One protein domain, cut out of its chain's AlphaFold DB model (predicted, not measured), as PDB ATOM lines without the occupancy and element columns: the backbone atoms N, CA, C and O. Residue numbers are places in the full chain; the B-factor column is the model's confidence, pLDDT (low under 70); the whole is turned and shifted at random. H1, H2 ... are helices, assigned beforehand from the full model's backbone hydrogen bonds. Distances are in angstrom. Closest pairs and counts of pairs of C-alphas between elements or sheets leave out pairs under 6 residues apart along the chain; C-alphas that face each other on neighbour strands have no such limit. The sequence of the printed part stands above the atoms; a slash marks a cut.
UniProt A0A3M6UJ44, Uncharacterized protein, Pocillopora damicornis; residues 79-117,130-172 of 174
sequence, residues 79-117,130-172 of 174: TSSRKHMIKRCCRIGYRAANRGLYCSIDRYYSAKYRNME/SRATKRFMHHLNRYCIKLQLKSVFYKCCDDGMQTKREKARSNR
ATOM      1  N   THR A  79     224.247 232.930 168.842       61.44
ATOM      2  CA  THR A  79     223.165 232.119 168.270       61.44
ATOM      3  C   THR A  79     223.470 231.589 166.864       61.44
ATOM      4  O   THR A  79     223.120 230.444 166.568       61.44
ATOM      5  N   SER A  80     224.161 232.354 166.011       67.81
ATOM      6  CA  SER A  80     224.553 231.912 164.662       67.81
ATOM      7  C   SER A  80     225.541 230.737 164.710       67.81
ATOM      8  O   SER A  80     225.367 229.742 164.002       67.81
ATOM      9  N   SER A  81     226.508 230.801 165.631       78.12
ATOM     10  CA  SER A  81     227.493 229.743 165.869       78.12
ATOM     11  C   SER A  81     226.824 228.453 166.352       78.12
ATOM     12  O   SER A  81     227.025 227.390 165.761       78.12
ATOM     13  N   ARG A  82     225.925 228.526 167.346       82.19
ATOM     14  CA  ARG A  82     225.212 227.334 167.848       82.19
ATOM     15  C   ARG A  82     224.352 226.678 166.766       82.19
ATOM     16  O   ARG A  82     224.409 225.458 166.611       82.19
ATOM     17  N   LYS A  83     223.614 227.465 165.969       87.31
ATOM     18  CA  LYS A  83     222.834 226.956 164.823       87.31
ATOM     19  C   LYS A  83     223.726 226.251 163.795       87.31
ATOM     20  O   LYS A  83     223.376 225.168 163.321       87.31
ATOM     21  N   HIS A  84     224.896 226.812 163.488       88.75
ATOM     22  CA  HIS A  84     225.866 226.174 162.596       88.75
ATOM     23  C   HIS A  84     226.341 224.818 163.140       88.75
ATOM     24  O   HIS A  84     226.366 223.832 162.400       88.75
ATOM     25  N   MET A  85     226.664 224.739 164.433       87.50
ATOM     26  CA  MET A  85     227.113 223.494 165.066       87.50
ATOM     27  C   MET A  85     226.018 222.425 165.082       87.50
ATOM     28  O   MET A  85     226.297 221.272 164.761       87.50
ATOM     29  N   ILE A  86     224.764 222.812 165.344       90.31
ATOM     30  CA  ILE A  86     223.591 221.928 165.242       90.31
ATOM     31  C   ILE A  86     223.472 221.361 163.824       90.31
ATOM     32  O   ILE A  86     223.429 220.143 163.651       90.31
ATOM     33  N   LYS A  87     223.512 222.217 162.795       92.38
ATOM     34  CA  LYS A  87     223.433 221.786 161.388       92.38
ATOM     35  C   LYS A  87     224.583 220.848 161.018       92.38
ATOM     36  O   LYS A  87     224.381 219.847 160.329       92.38
ATOM     37  N   ARG A  88     225.797 221.143 161.487       91.50
ATOM     38  CA  ARG A  88     226.983 220.308 161.256       91.50
ATOM     39  C   ARG A  88     226.861 218.952 161.942       91.50
ATOM     40  O   ARG A  88     227.187 217.943 161.323       91.50
ATOM     41  N   CYS A  89     226.358 218.920 163.171       90.62
ATOM     42  CA  CYS A  89     226.112 217.685 163.898       90.62
ATOM     43  C   CYS A  89     225.026 216.828 163.226       90.62
ATOM     44  O   CYS A  89     225.228 215.639 162.988       90.62
ATOM     45  N   CYS A  90     223.932 217.451 162.794       92.25
ATOM     46  CA  CYS A  90     222.853 216.788 162.070       92.25
ATOM     47  C   CYS A  90     223.334 216.171 160.739       92.25
ATOM     48  O   CYS A  90     223.038 215.017 160.437       92.25
ATOM     49  N   ARG A  91     224.201 216.871 159.984       92.81
ATOM     50  CA  ARG A  91     224.869 216.316 158.784       92.81
ATOM     51  C   ARG A  91     225.716 215.075 159.084       92.81
ATOM     52  O   ARG A  91     225.822 214.188 158.237       92.81
ATOM     53  N   ILE A  92     226.353 215.015 160.254       90.50
ATOM     54  CA  ILE A  92     227.097 213.827 160.695       90.50
ATOM     55  C   ILE A  92     226.119 212.681 160.992       90.50
ATOM     56  O   ILE A  92     226.412 211.554 160.596       90.50
ATOM     57  N   GLY A  93     224.961 212.977 161.596       89.94
ATOM     58  CA  GLY A  93     223.840 212.046 161.800       89.94
ATOM     59  C   GLY A  93     223.388 211.374 160.507       89.94
ATOM     60  O   GLY A  93     223.529 210.162 160.364       89.94
ATOM     61  N   TYR A  94     222.992 212.157 159.502       91.00
ATOM     62  CA  TYR A  94     222.597 211.616 158.194       91.00
ATOM     63  C   TYR A  94     223.713 210.806 157.512       91.00
ATOM     64  O   TYR A  94     223.462 209.773 156.891       91.00
ATOM     65  N   ARG A  95     224.980 211.226 157.648       88.94
ATOM     66  CA  ARG A  95     226.118 210.431 157.148       88.94
ATOM     67  C   ARG A  95     226.268 209.095 157.871       88.94
ATOM     68  O   ARG A  95     226.716 208.139 157.239       88.94
ATOM     69  N   ALA A  96     225.951 209.031 159.160       85.81
ATOM     70  CA  ALA A  96     225.973 207.793 159.930       85.81
ATOM     71  C   ALA A  96     224.919 206.815 159.394       85.81
ATOM     72  O   ALA A  96     225.264 205.682 159.057       85.81
ATOM     73  N   ALA A  97     223.691 207.304 159.202       86.19
ATOM     74  CA  ALA A  97     222.574 206.542 158.652       86.19
ATOM     75  C   ALA A  97     222.874 205.989 157.250       86.19
ATOM     76  O   ALA A  97     222.727 204.795 156.979       86.19
ATOM     77  N   ASN A  98     223.414 206.829 156.361       84.19
ATOM     78  CA  ASN A  98     223.794 206.399 155.012       84.19
ATOM     79  C   ASN A  98     224.817 205.258 155.038       84.19
ATOM     80  O   ASN A  98     224.693 204.302 154.270       84.19
ATOM     81  N   ARG A  99     225.776 205.313 155.971       77.56
ATOM     82  CA  ARG A  99     226.794 204.272 156.185       77.56
ATOM     83  C   ARG A  99     226.275 203.030 156.918       77.56
ATOM     84  O   ARG A  99     227.055 202.103 157.103       77.56
ATOM     85  N   GLY A 100     225.009 203.008 157.342       70.25
ATOM     86  CA  GLY A 100     224.443 201.912 158.134       70.25
ATOM     87  C   GLY A 100     225.081 201.785 159.518       70.25
ATOM     88  O   GLY A 100     225.141 200.693 160.071       70.25
ATOM     89  N   LEU A 101     225.618 202.884 160.057       72.19
ATOM     90  CA  LEU A 101     226.120 202.905 161.426       72.19
ATOM     91  C   LEU A 101     224.942 202.996 162.397       72.19
ATOM     92  O   LEU A 101     223.946 203.653 162.100       72.19
ATOM     93  N   TYR A 102     225.083 202.381 163.573       67.81
ATOM     94  CA  TYR A 102     224.094 202.508 164.639       67.81
ATOM     95  C   TYR A 102     223.936 203.974 165.058       67.81
ATOM     96  O   TYR A 102     224.908 204.640 165.430       67.81
ATOM     97  N   CYS A 103     222.696 204.463 164.991       73.62
ATOM     98  CA  CYS A 103     222.322 205.806 165.423       73.62
ATOM     99  C   CYS A 103     222.412 205.952 166.940       73.62
ATOM    100  O   CYS A 103     222.824 206.997 167.434       73.62
ATOM    101  N   SER A 104     222.194 204.868 167.680       64.25
ATOM    102  CA  SER A 104     222.543 204.744 169.087       64.25
ATOM    103  C   SER A 104     224.048 204.511 169.247       64.25
ATOM    104  O   SER A 104     224.571 203.400 169.195       64.25
ATOM    105  N   ILE A 105     224.790 205.593 169.479       62.47
ATOM    106  CA  ILE A 105     226.167 205.473 169.977       62.47
ATOM    107  C   ILE A 105     226.080 205.074 171.437       62.47
ATOM    108  O   ILE A 105     225.969 205.932 172.316       62.47
ATOM    109  N   ASP A 106     226.104 203.772 171.679       52.22
ATOM    110  CA  ASP A 106     226.080 203.248 173.030       52.22
ATOM    111  C   ASP A 106     227.279 203.725 173.844       52.22
ATOM    112  O   ASP A 106     228.349 204.039 173.304       52.22
ATOM    113  N   ARG A 107     227.133 203.720 175.177       45.56
ATOM    114  CA  ARG A 107     228.277 203.911 176.088       45.56
ATOM    115  C   ARG A 107     229.418 202.956 175.718       45.56
ATOM    116  O   ARG A 107     230.569 203.386 175.708       45.56
ATOM    117  N   TYR A 108     229.097 201.733 175.291       44.75
ATOM    118  CA  TYR A 108     230.052 200.742 174.792       44.75
ATOM    119  C   TYR A 108     230.779 201.181 173.508       44.75
ATOM    120  O   TYR A 108     232.003 201.086 173.423       44.75
ATOM    121  N   TYR A 109     230.064 201.753 172.534       55.19
ATOM    122  CA  TYR A 109     230.670 202.317 171.321       55.19
ATOM    123  C   TYR A 109     231.553 203.525 171.665       55.19
ATOM    124  O   TYR A 109     232.667 203.667 171.163       55.19
ATOM    125  N   SER A 110     231.111 204.362 172.604       53.38
ATOM    126  CA  SER A 110     231.931 205.457 173.114       53.38
ATOM    127  C   SER A 110     233.182 204.950 173.830       53.38
ATOM    128  O   SER A 110     234.221 205.552 173.649       53.38
ATOM    129  N   ALA A 111     233.139 203.838 174.568       51.84
ATOM    130  CA  ALA A 111     234.301 203.262 175.248       51.84
ATOM    131  C   ALA A 111     235.285 202.615 174.258       51.84
ATOM    132  O   ALA A 111     236.477 202.929 174.272       51.84
ATOM    133  N   LYS A 112     234.778 201.809 173.313       55.56
ATOM    134  CA  LYS A 112     235.565 201.153 172.253       55.56
ATOM    135  C   LYS A 112     236.293 202.157 171.349       55.56
ATOM    136  O   LYS A 112     237.374 201.859 170.842       55.56
ATOM    137  N   TYR A 113     235.724 203.354 171.171       54.66
ATOM    138  CA  TYR A 113     236.286 204.418 170.332       54.66
ATOM    139  C   TYR A 113     236.775 205.665 171.103       54.66
ATOM    140  O   TYR A 113     237.402 206.522 170.490       54.66
ATOM    141  N   ARG A 114     236.587 205.789 172.426       52.22
ATOM    142  CA  ARG A 114     237.245 206.822 173.265       52.22
ATOM    143  C   ARG A 114     238.737 206.556 173.369       52.22
ATOM    144  O   ARG A 114     239.521 207.493 173.294       52.22
ATOM    145  N   ASN A 115     239.136 205.284 173.368       51.25
ATOM    146  CA  ASN A 115     240.541 204.889 173.252       51.25
ATOM    147  C   ASN A 115     241.168 205.194 171.881       51.25
ATOM    148  O   ASN A 115     242.293 204.782 171.634       51.25
ATOM    149  N   MET A 116     240.502 205.935 170.988       49.38
ATOM    150  CA  MET A 116     241.063 206.401 169.712       49.38
ATOM    151  C   MET A 116     242.159 207.454 169.836       49.38
ATOM    152  O   MET A 116     242.979 207.557 168.928       49.38
ATOM    153  N   GLU A 117     242.236 208.167 170.955       42.84
ATOM    154  CA  GLU A 117     243.426 208.958 171.306       42.84
ATOM    155  C   GLU A 117     244.586 208.048 171.763       42.84
ATOM    156  O   GLU A 117     245.744 208.305 171.449       42.84
ATOM    157  N   SER A 130     238.822 201.129 159.941       78.00
ATOM    158  CA  SER A 130     239.371 201.876 158.816       78.00
ATOM    159  C   SER A 130     239.646 203.339 159.181       78.00
ATOM    160  O   SER A 130     238.987 203.934 160.041       78.00
ATOM    161  N   ARG A 131     240.586 203.971 158.467       80.25
ATOM    162  CA  ARG A 131     240.898 205.407 158.615       80.25
ATOM    163  C   ARG A 131     239.654 206.289 158.442       80.25
ATOM    164  O   ARG A 131     239.523 207.309 159.118       80.25
ATOM    165  N   ALA A 132     238.724 205.883 157.578       78.81
ATOM    166  CA  ALA A 132     237.466 206.584 157.343       78.81
ATOM    167  C   ALA A 132     236.534 206.545 158.566       78.81
ATOM    168  O   ALA A 132     235.989 207.584 158.950       78.81
ATOM    169  N   THR A 133     236.392 205.382 159.208       77.00
ATOM    170  CA  THR A 133     235.641 205.238 160.466       77.00
ATOM    171  C   THR A 133     236.306 206.038 161.575       77.00
ATOM    172  O   THR A 133     235.627 206.729 162.332       77.00
ATOM    173  N   LYS A 134     237.644 206.044 161.614       77.50
ATOM    174  CA  LYS A 134     238.393 206.828 162.594       77.50
ATOM    175  C   LYS A 134     238.113 208.326 162.506       77.50
ATOM    176  O   LYS A 134     237.739 208.948 163.498       77.50
ATOM    177  N   ARG A 135     238.238 208.892 161.303       82.06
ATOM    178  CA  ARG A 135     237.935 210.307 161.034       82.06
ATOM    179  C   ARG A 135     236.480 210.647 161.348       82.06
ATOM    180  O   ARG A 135     236.206 211.701 161.912       82.06
ATOM    181  N   PHE A 136     235.556 209.750 161.010       83.44
ATOM    182  CA  PHE A 136     234.139 209.936 161.304       83.44
ATOM    183  C   PHE A 136     233.875 210.035 162.810       83.44
ATOM    184  O   PHE A 136     233.265 211.005 163.252       83.44
ATOM    185  N   MET A 137     234.402 209.096 163.601       78.75
ATOM    186  CA  MET A 137     234.239 209.108 165.058       78.75
ATOM    187  C   MET A 137     234.885 210.338 165.698       78.75
ATOM    188  O   MET A 137     234.309 210.932 166.605       78.75
ATOM    189  N   HIS A 138     236.034 210.785 165.182       82.19
ATOM    190  CA  HIS A 138     236.656 212.030 165.628       82.19
ATOM    191  C   HIS A 138     235.756 213.252 165.370       82.19
ATOM    192  O   HIS A 138     235.544 214.063 166.271       82.19
ATOM    193  N   HIS A 139     235.181 213.375 164.168       84.81
ATOM    194  CA  HIS A 139     234.248 214.460 163.849       84.81
ATOM    195  C   HIS A 139     232.996 214.415 164.717       84.81
ATOM    196  O   HIS A 139     232.568 215.444 165.230       84.81
ATOM    197  N   LEU A 140     232.431 213.231 164.915       84.12
ATOM    198  CA  LEU A 140     231.275 213.052 165.772       84.12
ATOM    199  C   LEU A 140     231.572 213.483 167.211       84.12
ATOM    200  O   LEU A 140     230.806 214.237 167.810       84.12
ATOM    201  N   ASN A 141     232.715 213.066 167.752       82.06
ATOM    202  CA  ASN A 141     233.108 213.452 169.098       82.06
ATOM    203  C   ASN A 141     233.291 214.975 169.206       82.06
ATOM    204  O   ASN A 141     232.746 215.605 170.108       82.06
ATOM    205  N   ARG A 142     234.005 215.580 168.249       83.19
ATOM    206  CA  ARG A 142     234.322 217.015 168.238       83.19
ATOM    207  C   ARG A 142     233.096 217.912 168.051       83.19
ATOM    208  O   ARG A 142     233.014 218.942 168.707       83.19
ATOM    209  N   TYR A 143     232.179 217.549 167.155       85.25
ATOM    210  CA  TYR A 143     231.078 218.424 166.729       85.25
ATOM    211  C   TYR A 143     229.718 218.075 167.341       85.25
ATOM    212  O   TYR A 143     228.826 218.919 167.313       85.25
ATOM    213  N   CYS A 144     229.544 216.870 167.889       84.50
ATOM    214  CA  CYS A 144     228.291 216.455 168.517       84.50
ATOM    215  C   CYS A 144     228.457 216.185 170.012       84.50
ATOM    216  O   CYS A 144     227.760 216.784 170.822       84.50
ATOM    217  N   ILE A 145     229.387 215.304 170.399       80.94
ATOM    218  CA  ILE A 145     229.467 214.811 171.786       80.94
ATOM    219  C   ILE A 145     230.060 215.855 172.734       80.94
ATOM    220  O   ILE A 145     229.420 216.190 173.728       80.94
ATOM    221  N   LYS A 146     231.238 216.415 172.420       76.69
ATOM    222  CA  LYS A 146     231.891 217.444 173.254       76.69
ATOM    223  C   LYS A 146     231.039 218.705 173.418       76.69
ATOM    224  O   LYS A 146     231.170 219.399 174.414       76.69
ATOM    225  N   LEU A 147     230.160 218.979 172.457       80.12
ATOM    226  CA  LEU A 147     229.267 220.140 172.457       80.12
ATOM    227  C   LEU A 147     227.873 219.834 173.014       80.12
ATOM    228  O   LEU A 147     226.978 220.661 172.877       80.12
ATOM    229  N   GLN A 148     227.674 218.646 173.595       83.50
ATOM    230  CA  GLN A 148     226.399 218.205 174.172       83.50
ATOM    231  C   GLN A 148     225.221 218.187 173.172       83.50
ATOM    232  O   GLN A 148     224.059 218.165 173.558       83.50
ATOM    233  N   LEU A 149     225.497 218.104 171.867       86.31
ATOM    234  CA  LEU A 149     224.506 217.980 170.786       86.31
ATOM    235  C   LEU A 149     224.204 216.510 170.443       86.31
ATOM    236  O   LEU A 149     223.878 216.166 169.308       86.31
ATOM    237  N   LYS A 150     224.344 215.616 171.424       85.88
ATOM    238  CA  LYS A 150     224.179 214.166 171.255       85.88
ATOM    239  C   LYS A 150     222.754 213.793 170.821       85.88
ATOM    240  O   LYS A 150     222.593 212.967 169.932       85.88
ATOM    241  N   SER A 151     221.743 214.451 171.389       85.56
ATOM    242  CA  SER A 151     220.334 214.267 171.015       85.56
ATOM    243  C   SER A 151     220.050 214.680 169.568       85.56
ATOM    244  O   SER A 151     219.347 213.974 168.854       85.56
ATOM    245  N   VAL A 152     220.657 215.781 169.105       88.75
ATOM    246  CA  VAL A 152     220.553 216.243 167.710       88.75
ATOM    247  C   VAL A 152     221.137 215.209 166.752       88.75
ATOM    248  O   VAL A 152     220.546 214.932 165.711       88.75
ATOM    249  N   PHE A 153     222.289 214.627 167.098       90.25
ATOM    250  CA  PHE A 153     222.889 213.561 166.300       90.25
ATOM    251  C   PHE A 153     221.951 212.354 166.175       90.25
ATOM    252  O   PHE A 153     221.753 211.873 165.062       90.25
ATOM    253  N   TYR A 154     221.376 211.897 167.292       88.62
ATOM    254  CA  TYR A 154     220.468 210.748 167.317       88.62
ATOM    255  C   TYR A 154     219.241 210.977 166.457       88.62
ATOM    256  O   TYR A 154     219.034 210.219 165.514       88.62
ATOM    257  N   LYS A 155     218.541 212.092 166.676       90.56
ATOM    258  CA  LYS A 155     217.364 212.456 165.889       90.56
ATOM    259  C   LYS A 155     217.660 212.446 164.385       90.56
ATOM    260  O   LYS A 155     217.036 211.709 163.639       90.56
ATOM    261  N   CYS A 156     218.687 213.178 163.947       92.19
ATOM    262  CA  CYS A 156     219.005 213.255 162.518       92.19
ATOM    263  C   CYS A 156     219.520 211.934 161.924       92.19
ATOM    264  O   CYS A 156     219.454 211.730 160.714       92.19
ATOM    265  N   CYS A 157     220.101 211.055 162.740       90.12
ATOM    266  CA  CYS A 157     220.503 209.733 162.282       90.12
ATOM    267  C   CYS A 157     219.286 208.818 162.110       90.12
ATOM    268  O   CYS A 157     219.163 208.183 161.065       90.12
ATOM    269  N   ASP A 158     218.382 208.792 163.088       89.06
ATOM    270  CA  ASP A 158     217.159 207.989 163.031       89.06
ATOM    271  C   ASP A 158     216.268 208.430 161.864       89.06
ATOM    272  O   ASP A 158     215.867 207.587 161.059       89.06
ATOM    273  N   ASP A 159     216.091 209.743 161.679       90.06
ATOM    274  CA  ASP A 159     215.399 210.321 160.519       90.06
ATOM    275  C   ASP A 159     216.040 209.833 159.206       90.06
ATOM    276  O   ASP A 159     215.370 209.358 158.291       90.06
ATOM    277  N   GLY A 160     217.375 209.877 159.116       87.81
ATOM    278  CA  GLY A 160     218.107 209.397 157.942       87.81
ATOM    279  C   GLY A 160     217.932 207.900 157.674       87.81
ATOM    280  O   GLY A 160     217.910 207.477 156.515       87.81
ATOM    281  N   MET A 161     217.805 207.089 158.724       86.44
ATOM    282  CA  MET A 161     217.550 205.653 158.607       86.44
ATOM    283  C   MET A 161     216.129 205.377 158.121       86.44
ATOM    284  O   MET A 161     215.949 204.484 157.291       86.44
ATOM    285  N   GLN A 162     215.141 206.141 158.589       86.56
ATOM    286  CA  GLN A 162     213.761 206.061 158.109       86.56
ATOM    287  C   GLN A 162     213.682 206.412 156.623       86.56
ATOM    288  O   GLN A 162     213.257 205.572 155.833       86.56
ATOM    289  N   THR A 163     214.248 207.550 156.206       86.06
ATOM    290  CA  THR A 163     214.279 207.946 154.787       86.06
ATOM    291  C   THR A 163     214.977 206.904 153.910       86.06
ATOM    292  O   THR A 163     214.558 206.630 152.785       86.06
ATOM    293  N   LYS A 164     216.063 206.291 154.399       84.06
ATOM    294  CA  LYS A 164     216.762 205.226 153.665       84.06
ATOM    295  C   LYS A 164     215.887 203.979 153.502       84.06
ATOM    296  O   LYS A 164     215.930 203.353 152.445       84.06
ATOM    297  N   ARG A 165     215.110 203.617 154.527       85.00
ATOM    298  CA  ARG A 165     214.167 202.488 154.486       85.00
ATOM    299  C   ARG A 165     212.998 202.762 153.545       85.00
ATOM    300  O   ARG A 165     212.664 201.883 152.764       85.00
ATOM    301  N   GLU A 166     212.426 203.960 153.583       86.06
ATOM    302  CA  GLU A 166     211.339 204.380 152.689       86.06
ATOM    303  C   GLU A 166     211.769 204.330 151.223       86.06
ATOM    304  O   GLU A 166     211.112 203.681 150.416       86.06
ATOM    305  N   LYS A 167     212.936 204.893 150.888       84.38
ATOM    306  CA  LYS A 167     213.495 204.808 149.527       84.38
ATOM    307  C   LYS A 167     213.735 203.369 149.079       84.38
ATOM    308  O   LYS A 167     213.479 203.025 147.933       84.38
ATOM    309  N   ALA A 168     214.222 202.517 149.980       83.06
ATOM    310  CA  ALA A 168     214.426 201.106 149.673       83.06
ATOM    311  C   ALA A 168     213.111 200.338 149.457       83.06
ATOM    312  O   ALA A 168     213.131 199.331 148.757       83.06
ATOM    313  N   ARG A 169     211.997 200.782 150.057       82.69
ATOM    314  CA  ARG A 169     210.656 200.218 149.838       82.69
ATOM    315  C   ARG A 169     210.047 200.709 148.529       82.69
ATOM    316  O   ARG A 169     209.639 199.878 147.736       82.69
ATOM    317  N   SER A 170     210.088 202.015 148.274       81.25
ATOM    318  CA  SER A 170     209.579 202.608 147.030       81.25
ATOM    319  C   SER A 170     210.284 202.055 145.786       81.25
ATOM    320  O   SER A 170     209.630 201.789 144.793       81.25
ATOM    321  N   ASN A 171     211.589 201.775 145.852       76.69
ATOM    322  CA  ASN A 171     212.318 201.144 144.740       76.69
ATOM    323  C   ASN A 171     212.001 199.644 144.539       76.69
ATOM    324  O   ASN A 171     212.600 199.016 143.668       76.69
ATOM    325  N   ARG A 172     211.172 199.035 145.395       72.69
ATOM    326  CA  ARG A 172     210.750 197.626 145.299       72.69
ATOM    327  C   ARG A 172     209.304 197.469 144.834       72.69
ATOM    328  O   ARG A 172     208.905 196.334 144.594       72.69
TER     329      ARG A 172
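What this domain is: This is residues 79 to 117 and 130 to 172 of the 174 residues of an uncharacterized protein of Pocillopora damicornis (UniProt A0A3M6UJ44). Long helices H4 and H1 cross as a lopsided X; H3 packs on H1, short H2 lies near H3, and residues 165 to 172 stick out. The printed part has 82 residues with four named helices, H1, H2, H3 and H4 in chain order, which hold 64 of them, and no named strand; its class is all helix. The whole is compact: radius of gyration of the C-alphas 13.4 A, spans 43 by 34 by 21 A.

Where its parts are: Find C-alpha 150 at (224.179, 214.166, 171.255); H4 runs 30.6 A to C-alpha 170. H1, residues 79 to 98, begins at (223.165, 232.119, 168.270) and spans 28.9 A. H3 holds residues 131 to 145, 19.8 A; H2 holds 107 to 114, 9.8 A.

How they stand to each other: H4 touches H1, closest at C-alphas 157 and 93, 4.1 A, at a steep tilt of 42 degrees, the same way. H3 touches H1 with residues 139 to 144 alone, closest at C-alphas 144 and 89, 5.3 A. H3 and H4 only just touch, with 3 pairs of C-alphas within 8 A, only at the corner. H2 is close but not clearly touching H3. Every O i to N i+4 pair is within hydrogen-bond range in H1, H2, H3 and H4.

The domain as a whole: Residues 118 to 129 are not printed; C-alphas 117 and 130 stand 14.9 A apart. Neither link printed whole is long. Look for pLDDT under 70 at residues 79 to 80, 102 and 104 to 117.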